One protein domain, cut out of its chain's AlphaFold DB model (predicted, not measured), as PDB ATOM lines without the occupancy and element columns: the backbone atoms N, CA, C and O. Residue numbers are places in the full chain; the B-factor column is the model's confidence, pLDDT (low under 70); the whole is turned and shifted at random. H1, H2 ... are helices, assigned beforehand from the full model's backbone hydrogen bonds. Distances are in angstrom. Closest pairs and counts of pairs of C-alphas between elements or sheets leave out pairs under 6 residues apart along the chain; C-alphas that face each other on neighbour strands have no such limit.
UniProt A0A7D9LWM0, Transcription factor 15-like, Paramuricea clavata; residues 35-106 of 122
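What this domain is: This is residues 35 to 106 of the 122 residues of the protein "Transcription factor 15-like" of Paramuricea clavata (UniProt A0A7D9LWM0). Two long helices follow one another nearly in line, the end of H1 beside the beginning of H2, and short H3 folds back on H2. Residues 35 to 53 of H1 stick out as a free arm, and a loop, residues 63 to 74, joins the long helices. The 72 printed residues, with three named helices, H1, H2, H3, and no named strand, are all helix in class and extended: radius of gyration of the C-alphas 18.0 A, spans 61 by 23 by 16 A.

Where its parts are: H1, residues 35 to 62, begins at C-alpha 35 (1.241, 105.526, 45.134) and measures 40.8 A. H2, residues 75 to 95, measures 30.4 A. H3, residues 99 to 104, ends at C-alpha 104 (37.069, 92.697, 84.412).

How they stand to each other: H1, with residues 57 to 61 alone, touches H2; the closest C-alphas, of Lys 61 and Ile 78, are 6.1 A apart. Their tilt is shallow, 31 degrees, the same way. H2 and H3 form a helical hairpin and touch, closest at the C-alphas of Ser 88 and Leu 99, 6.6 A. H1 and H3 are apart. Every O i to N i+4 pair is within hydrogen-bond range in H1 and H2, and 1 of 2 in H3.

The domain as a whole: The printed part has no cut; the H1 to H2 link is long. Residues 97 to 106 have pLDDT under 70.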
ATOM      1  N   ILE A  35       0.834 106.702  44.348       79.38
ATOM      2  CA  ILE A  35       1.241 105.526  45.134       79.38
ATOM      3  C   ILE A  35       2.717 105.612  45.557       79.38
ATOM      4  O   ILE A  35       3.074 105.369  46.711       79.38
ATOM      5  N   SER A  36       3.608 106.012  44.646       85.69
ATOM      6  CA  SER A  36       5.030 106.115  44.969       85.69
ATOM      7  C   SER A  36       5.374 107.338  45.828       85.69
ATOM      8  O   SER A  36       6.405 107.306  46.505       85.69
ATOM      9  N   LYS A  37       4.548 108.396  45.836       85.75
ATOM     10  CA  LYS A  37       4.681 109.506  46.795       85.75
ATOM     11  C   LYS A  37       4.280 109.059  48.201       85.75
ATOM     12  O   LYS A  37       5.040 109.297  49.135       85.75
ATOM     13  N   GLN A  38       3.160 108.350  48.336       88.69
ATOM     14  CA  GLN A  38       2.688 107.823  49.619       88.69
ATOM     15  C   GLN A  38       3.695 106.849  50.245       88.69
ATOM     16  O   GLN A  38       4.046 107.000  51.412       88.69
ATOM     17  N   ARG A  39       4.248 105.917  49.456       93.25
ATOM     18  CA  ARG A  39       5.313 105.013  49.922       93.25
ATOM     19  C   ARG A  39       6.544 105.771  50.423       93.25
ATOM     20  O   ARG A  39       7.125 105.401  51.435       93.25
ATOM     21  N   ARG A  40       6.948 106.844  49.731       92.88
ATOM     22  CA  ARG A  40       8.089 107.668  50.157       92.88
ATOM     23  C   ARG A  40       7.822 108.343  51.502       92.88
ATOM     24  O   ARG A  40       8.690 108.290  52.362       92.88
ATOM     25  N   LEU A  41       6.635 108.924  51.680       93.44
ATOM     26  CA  LEU A  41       6.229 109.551  52.943       93.44
ATOM     27  C   LEU A  41       6.181 108.532  54.091       93.44
ATOM     28  O   LEU A  41       6.655 108.819  55.185       93.44
ATOM     29  N   ALA A  42       5.665 107.326  53.840       94.94
ATOM     30  CA  ALA A  42       5.660 106.251  54.831       94.94
ATOM     31  C   ALA A  42       7.086 105.843  55.247       94.94
ATOM     32  O   ALA A  42       7.386 105.779  56.437       94.94
ATOM     33  N   ASN A  43       7.991 105.651  54.279       97.56
ATOM     34  CA  ASN A  43       9.392 105.321  54.555       97.56
ATOM     35  C   ASN A  43      10.110 106.433  55.332       97.56
ATOM     36  O   ASN A  43      10.950 106.154  56.183       97.56
ATOM     37  N   GLU A  44       9.802 107.694  55.036       96.88
ATOM     38  CA  GLU A  44      10.368 108.835  55.749       96.88
ATOM     39  C   GLU A  44       9.914 108.875  57.210       96.88
ATOM     40  O   GLU A  44      10.741 109.061  58.101       96.88
ATOM     41  N   ARG A  45       8.628 108.624  57.474       97.56
ATOM     42  CA  ARG A  45       8.110 108.510  58.845       97.56
ATOM     43  C   ARG A  45       8.801 107.393  59.614       97.56
ATOM     44  O   ARG A  45       9.237 107.616  60.740       97.56
ATOM     45  N   GLU A  46       8.963 106.225  58.998       98.00
ATOM     46  CA  GLU A  46       9.659 105.112  59.643       98.00
ATOM     47  C   GLU A  46      11.132 105.444  59.911       98.00
ATOM     48  O   GLU A  46      11.666 105.131  60.974       98.00
ATOM     49  N   ARG A  47      11.780 106.172  58.996       98.12
ATOM     50  CA  ARG A  47      13.137 106.676  59.214       98.12
ATOM     51  C   ARG A  47      13.209 107.603  60.426       98.12
ATOM     52  O   ARG A  47      14.102 107.414  61.245       98.12
ATOM     53  N   LYS A  48      12.277 108.557  60.562       97.69
ATOM     54  CA  LYS A  48      12.189 109.451  61.732       97.69
ATOM     55  C   LYS A  48      11.967 108.647  63.020       97.69
ATOM     56  O   LYS A  48      12.673 108.856  64.002       97.69
ATOM     57  N   ARG A  49      11.074 107.651  63.001       98.06
ATOM     58  CA  ARG A  49      10.834 106.755  64.148       98.06
ATOM     59  C   ARG A  49      12.107 106.016  64.576       98.06
ATOM     60  O   ARG A  49      12.443 105.985  65.756       98.06
ATOM     61  N   LEU A  50      12.842 105.449  63.619       97.88
ATOM     62  CA  LEU A  50      14.097 104.744  63.890       97.88
ATOM     63  C   LEU A  50      15.236 105.687  64.302       97.88
ATOM     64  O   LEU A  50      16.107 105.267  65.064       97.88
ATOM     65  N   GLN A  51      15.248 106.942  63.841       97.75
ATOM     66  CA  GLN A  51      16.203 107.954  64.307       97.75
ATOM     67  C   GLN A  51      16.069 108.188  65.813       97.75
ATOM     68  O   GLN A  51      17.082 108.139  66.500       97.75
ATOM     69  N   VAL A  52      14.845 108.329  66.335       97.94
ATOM     70  CA  VAL A  52      14.602 108.477  67.784       97.94
ATOM     71  C   VAL A  52      15.189 107.300  68.567       97.94
ATOM     72  O   VAL A  52      15.935 107.495  69.525       97.94
ATOM     73  N   VAL A  53      14.928 106.068  68.114       97.12
ATOM     74  CA  VAL A  53      15.474 104.852  68.743       97.12
ATOM     75  C   VAL A  53      17.006 104.841  68.701       97.12
ATOM     76  O   VAL A  53      17.650 104.511  69.692       97.12
ATOM     77  N   ASN A  54      17.609 105.218  67.571       96.81
ATOM     78  CA  ASN A  54      19.064 105.263  67.438       96.81
ATOM     79  C   ASN A  54      19.694 106.316  68.357       96.81
ATOM     80  O   ASN A  54      20.708 106.027  68.987       96.81
ATOM     81  N   THR A  55      19.088 107.498  68.479       96.88
ATOM     82  CA  THR A  55      19.553 108.548  69.395       96.88
ATOM     83  C   THR A  55      19.507 108.079  70.850       96.88
ATOM     84  O   THR A  55      20.465 108.292  71.595       96.88
ATOM     85  N   ALA A  56      18.450 107.365  71.249       97.12
ATOM     86  CA  ALA A  56      18.369 106.755  72.577       97.12
ATOM     87  C   ALA A  56      19.471 105.701  72.795       97.12
ATOM     88  O   ALA A  56      20.112 105.687  73.842       97.12
ATOM     89  N   PHE A  57      19.760 104.865  71.789       96.00
ATOM     90  CA  PHE A  57      20.857 103.891  71.846       96.00
ATOM     91  C   PHE A  57      22.238 104.541  71.993       96.00
ATOM     92  O   PHE A  57      23.076 104.025  72.729       96.00
ATOM     93  N   VAL A  58      22.486 105.660  71.305       94.50
ATOM     94  CA  VAL A  58      23.737 106.424  71.441       94.50
ATOM     95  C   VAL A  58      23.840 107.041  72.834       94.50
ATOM     96  O   VAL A  58      24.884 106.936  73.469       94.50
ATOM     97  N   SER A  59      22.748 107.613  73.343       95.31
ATOM     98  CA  SER A  59      22.706 108.179  74.698       95.31
ATOM     99  C   SER A  59      22.985 107.110  75.755       95.31
ATOM    100  O   SER A  59      23.799 107.326  76.648       95.31
ATOM    101  N   LEU A  60      22.388 105.922  75.600       95.12
ATOM    102  CA  LEU A  60      22.673 104.773  76.452       95.12
ATOM    103  C   LEU A  60      24.149 104.382  76.371       95.12
ATOM    104  O   LEU A  60      24.782 104.245  77.406       95.12
ATOM    105  N   LYS A  61      24.715 104.252  75.163       93.44
ATOM    106  CA  LYS A  61      26.134 103.923  74.960       93.44
ATOM    107  C   LYS A  61      27.060 104.903  75.690       93.44
ATOM    108  O   LYS A  61      28.016 104.462  76.316       93.44
ATOM    109  N   ASN A  62      26.770 106.199  75.620       92.12
ATOM    110  CA  ASN A  62      27.593 107.244  76.235       92.12
ATOM    111  C   ASN A  62      27.551 107.222  77.770       92.12
ATOM    112  O   ASN A  62      28.474 107.721  78.401       92.12
ATOM    113  N   ALA A  63      26.503 106.648  78.363       92.25
ATOM    114  CA  ALA A  63      26.389 106.471  79.809       92.25
ATOM    115  C   ALA A  63      27.090 105.197  80.322       92.25
ATOM    116  O   ALA A  63      27.107 104.959  81.527       92.25
ATOM    117  N   LEU A  64      27.628 104.351  79.435       90.56
ATOM    118  CA  LEU A  64      28.309 103.118  79.823       90.56
ATOM    119  C   LEU A  64      29.807 103.353  80.052       90.56
ATOM    120  O   LEU A  64      30.412 104.172  79.358       90.56
ATOM    121  N   PRO A  65      30.433 102.574  80.951       88.44
ATOM    122  CA  PRO A  65      31.872 102.622  81.186       88.44
ATOM    123  C   PRO A  65      32.619 101.964  80.012       88.44
ATOM    124  O   PRO A  65      32.960 100.783  80.040       88.44
ATOM    125  N   LEU A  66      32.815 102.720  78.932       84.81
ATOM    126  CA  LEU A  66      33.550 102.312  77.734       84.81
ATOM    127  C   LEU A  66      34.900 103.031  77.683       84.81
ATOM    128  O   LEU A  66      34.977 104.221  77.973       84.81
ATOM    129  N   SER A  67      35.953 102.343  77.236       79.31
ATOM    130  CA  SER A  67      37.300 102.931  77.125       79.31
ATOM    131  C   SER A  67      37.381 104.070  76.100       79.31
ATOM    132  O   SER A  67      38.267 104.914  76.182       79.31
ATOM    133  N   SER A  68      36.474 104.099  75.117       79.06
ATOM    134  CA  SER A  68      36.317 105.224  74.191       79.06
ATOM    135  C   SER A  68      34.866 105.389  73.731       79.06
ATOM    136  O   SER A  68      34.145 104.411  73.511       79.06
ATOM    137  N   VAL A  69      34.448 106.642  73.525       73.94
ATOM    138  CA  VAL A  69      33.099 106.993  73.036       73.94
ATOM    139  C   VAL A  69      32.857 106.439  71.627       73.94
ATOM    140  O   VAL A  69      31.749 106.013  71.297       73.94
ATOM    141  N   ASP A  70      33.911 106.331  70.817       78.19
ATOM    142  CA  ASP A  70      33.854 105.810  69.447       78.19
ATOM    143  C   ASP A  70      34.016 104.290  69.351       78.19
ATOM    144  O   ASP A  70      33.986 103.728  68.251       78.19
ATOM    145  N   GLN A  71      34.123 103.587  70.485       82.00
ATOM    146  CA  GLN A  71      34.229 102.134  70.486       82.00
ATOM    147  C   GLN A  71      33.060 101.513  69.713       82.00
ATOM    148  O   GLN A  71      31.884 101.796  69.969       82.00
ATOM    149  N   LYS A  72      33.377 100.646  68.751       84.12
ATOM    150  CA  LYS A  72      32.364  99.887  68.015       84.12
ATOM    151  C   LYS A  72      31.806  98.808  68.940       84.12
ATOM    152  O   LYS A  72      32.532  97.909  69.344       84.12
ATOM    153  N   ILE A  73      30.524  98.921  69.262       86.81
ATOM    154  CA  ILE A  73      29.777  98.000  70.119       86.81
ATOM    155  C   ILE A  73      28.412  97.752  69.473       86.81
ATOM    156  O   ILE A  73      27.785  98.677  68.949       86.81
ATOM    157  N   SER A  74      27.967  96.501  69.439       92.69
ATOM    158  CA  SER A  74      26.680  96.134  68.847       92.69
ATOM    159  C   SER A  74      25.506  96.522  69.754       92.69
ATOM    160  O   SER A  74      25.653  96.675  70.966       92.69
ATOM    161  N   ARG A  75      24.293  96.642  69.191       92.00
ATOM    162  CA  ARG A  75      23.087  96.986  69.973       92.00
ATOM    163  C   ARG A  75      22.818  96.001  71.113       92.00
ATOM    164  O   ARG A  75      22.433  96.423  72.197       92.00
ATOM    165  N   ILE A  76      23.031  94.704  70.880       94.31
ATOM    166  CA  ILE A  76      22.834  93.681  71.913       94.31
ATOM    167  C   ILE A  76      23.873  93.805  73.029       94.31
ATOM    168  O   ILE A  76      23.527  93.681  74.201       94.31
ATOM    169  N   GLU A  77      25.126  94.104  72.685       88.94
ATOM    170  CA  GLU A  77      26.181  94.329  73.669       88.94
ATOM    171  C   GLU A  77      25.919  95.585  74.500       88.94
ATOM    172  O   GLU A  77      26.086  95.518  75.711       88.94
ATOM    173  N   ILE A  78      25.442  96.682  73.893       93.25
ATOM    174  CA  ILE A  78      25.035  97.897  74.625       93.25
ATOM    175  C   ILE A  78      23.997  97.543  75.695       93.25
ATOM    176  O   ILE A  78      24.163  97.906  76.856       93.25
ATOM    177  N   VAL A  79      22.951  96.793  75.330       95.00
ATOM    178  CA  VAL A  79      21.892  96.401  76.276       95.00
ATOM    179  C   VAL A  79      22.445  95.501  77.384       95.00
ATOM    180  O   VAL A  79      22.218  95.766  78.561       95.00
ATOM    181  N   ARG A  80      23.222  94.467  77.035       91.50
ATOM    182  CA  ARG A  80      23.832  93.555  78.021       91.50
ATOM    183  C   ARG A  80      24.794  94.280  78.963       91.50
ATOM    184  O   ARG A  80      24.868  93.954  80.146       91.50
ATOM    185  N   LEU A  81      25.569  95.228  78.443       90.25
ATOM    186  CA  LEU A  81      26.497  96.034  79.227       90.25
ATOM    187  C   LEU A  81      25.744  96.974  80.172       90.25
ATOM    188  O   LEU A  81      26.105  97.039  81.340       90.25
ATOM    189  N   ALA A  82      24.661  97.606  79.713       94.31
ATOM    190  CA  ALA A  82      23.803  98.438  80.551       94.31
ATOM    191  C   ALA A  82      23.219  97.669  81.740       94.31
ATOM    192  O   ALA A  82      23.339  98.121  82.875       94.31
ATOM    193  N   SER A  83      22.661  96.474  81.510       93.94
ATOM    194  CA  SER A  83      22.126  95.645  82.598       93.94
ATOM    195  C   SER A  83      23.188  95.299  83.646       93.94
ATOM    196  O   SER A  83      22.926  95.388  84.843       93.94
ATOM    197  N   ARG A  84      24.403  94.944  83.208       89.75
ATOM    198  CA  ARG A  84      25.524  94.667  84.122       89.75
ATOM    199  C   ARG A  84      25.982  95.918  84.867       89.75
ATOM    200  O   ARG A  84      26.271  95.830  86.054       89.75
ATOM    201  N   HIS A  85      26.033  97.061  84.188       91.31
ATOM    202  CA  HIS A  85      26.456  98.316  84.795       91.31
ATOM    203  C   HIS A  85      25.496  98.750  85.906       91.31
ATOM    204  O   HIS A  85      25.951  99.046  87.005       91.31
ATOM    205  N   ILE A  86      24.181  98.672  85.668       93.00
ATOM    206  CA  ILE A  86      23.164  98.938  86.697       93.00
ATOM    207  C   ILE A  86      23.368  98.013  87.905       93.00
ATOM    208  O   ILE A  86      23.452  98.498  89.029       93.00
ATOM    209  N   ALA A  87      23.512  96.701  87.686       89.25
ATOM    210  CA  ALA A  87      23.711  95.742  88.775       89.25
ATOM    211  C   ALA A  87      24.979  96.034  89.596       89.25
ATOM    212  O   ALA A  87      24.943  95.990  90.822       89.25
ATOM    213  N   SER A  88      26.085  96.382  88.935       86.50
ATOM    214  CA  SER A  88      27.338  96.704  89.621       86.50
ATOM    215  C   SER A  88      27.245  97.998  90.426       86.50
ATOM    216  O   SER A  88      27.767  98.055  91.534       86.50
ATOM    217  N   LEU A  89      26.566  99.027  89.903       89.31
ATOM    218  CA  LEU A  89      26.309 100.259  90.652       89.31
ATOM    219  C   LEU A  89      25.440  99.983  91.885       89.31
ATOM    220  O   LEU A  89      25.701 100.533  92.950       89.31
ATOM    221  N   MET A  90      24.444  99.098  91.771       90.88
ATOM    222  CA  MET A  90      23.635  98.676  92.919       90.88
ATOM    223  C   MET A  90      24.478  97.963  93.983       90.88
ATOM    224  O   MET A  90      24.310  98.246  95.165       90.88
ATOM    225  N   GLN A  91      25.401  97.082  93.581       85.75
ATOM    226  CA  GLN A  91      26.299  96.386  94.509       85.75
ATOM    227  C   GLN A  91      27.279  97.341  95.196       85.75
ATOM    228  O   GLN A  91      27.419  97.272  96.416       85.75
ATOM    229  N   LEU A  92      27.883  98.276  94.453       87.50
ATOM    230  CA  LEU A  92      28.747  99.313  95.024       87.50
ATOM    231  C   LEU A  92      28.004 100.116  96.100       87.50
ATOM    232  O   LEU A  92      28.529 100.326  97.188       87.50
ATOM    233  N   LEU A  93      26.766 100.536  95.821       89.06
ATOM    234  CA  LEU A  93      25.966 101.309  96.773       89.06
ATOM    235  C   LEU A  93      25.567 100.506  98.024       89.06
ATOM    236  O   LEU A  93      25.377 101.098  99.081       89.06
ATOM    237  N   GLN A  94      25.416  99.184  97.912       87.94
ATOM    238  CA  GLN A  94      24.988  98.316  99.017       87.94
ATOM    239  C   GLN A  94      26.147  97.807  99.879       87.94
ATOM    240  O   GLN A  94      25.991  97.678 101.092       87.94
ATOM    241  N   HIS A  95      27.287  97.494  99.263       82.56
ATOM    242  CA  HIS A  95      28.397  96.791  99.910       82.56
ATOM    243  C   HIS A  95      29.700  97.595  99.946       82.56
ATOM    244  O   HIS A  95      30.640  97.182 100.617       82.56
ATOM    245  N   GLY A  96      29.769  98.737  99.254       77.50
ATOM    246  CA  GLY A  96      30.998  99.525  99.138       77.50
ATOM    247  C   GLY A  96      32.096  98.827  98.329       77.50
ATOM    248  O   GLY A  96      33.261  99.174  98.478       77.50
ATOM    249  N   GLU A  97      31.747  97.831  97.507       67.19
ATOM    250  CA  GLU A  97      32.708  97.085  96.686       67.19
ATOM    251  C   GLU A  97      33.075  97.858  95.412       67.19
ATOM    252  O   GLU A  97      32.200  98.206  94.613       67.19
ATOM    253  N   ASP A  98      34.373  98.098  95.203       64.44
ATOM    254  CA  ASP A  98      34.894  98.866  94.071       64.44
ATOM    255  C   ASP A  98      34.590  98.216  92.704       64.44
ATOM    256  O   ASP A  98      34.861  97.039  92.442       64.44
ATOM    257  N   LEU A  99      34.074  99.041  91.787       62.06
ATOM    258  CA  LEU A  99      33.602  98.690  90.435       62.06
ATOM    259  C   LEU A  99      34.644  97.989  89.538       62.06
ATOM    260  O   LEU A  99      34.265  97.264  88.613       62.06
ATOM    261  N   GLU A 100      35.940  98.204  89.779       57.56
ATOM    262  CA  GLU A 100      37.028  97.728  88.910       57.56
ATOM    263  C   GLU A 100      37.134  96.193  88.864       57.56
ATOM    264  O   GLU A 100      37.430  95.614  87.815       57.56
ATOM    265  N   VAL A 101      36.808  95.507  89.965       52.41
ATOM    266  CA  VAL A 101      36.962  94.045  90.086       52.41
ATOM    267  C   VAL A 101      35.827  93.293  89.372       52.41
ATOM    268  O   VAL A 101      36.033  92.228  88.782       52.41
ATOM    269  N   ILE A 102      34.623  93.873  89.345       53.59
ATOM    270  CA  ILE A 102      33.420  93.254  88.760       53.59
ATOM    271  C   ILE A 102      33.400  93.406  87.230       53.59
ATOM    272  O   ILE A 102      32.922  92.516  86.514       53.59
ATOM    273  N   PHE A 103      33.944  94.511  86.713       57.56
ATOM    274  CA  PHE A 103      33.961  94.817  85.282       57.56
ATOM    275  C   PHE A 103      34.905  93.901  84.484       57.56
ATOM    276  O   PHE A 103      34.546  93.435  83.399       57.56
ATOM    277  N   MET A 104      36.076  93.577  85.043       53.53
ATOM    278  CA  MET A 104      37.069  92.697  84.412       53.53
ATOM    279  C   MET A 104      36.639  91.221  84.428       53.53
ATOM    280  O   MET A 104      36.762  90.530  83.417       53.53
ATOM    281  N   ALA A 105      36.038  90.744  85.525       44.66
ATOM    282  CA  ALA A 105      35.727  89.323  85.719       44.66
ATOM    283  C   ALA A 105      34.600  88.769  84.818       44.66
ATOM    284  O   ALA A 105      34.399  87.557  84.749       44.66
ATOM    285  N   LYS A 106      33.845  89.626  84.113       48.12
ATOM    286  CA  LYS A 106      32.740  89.204  83.226       48.12
ATOM    287  C   LYS A 106      32.884  89.638  81.767       48.12
ATOM    288  O   LYS A 106      31.945  89.443  80.993       48.12
TER     289      LYS A 106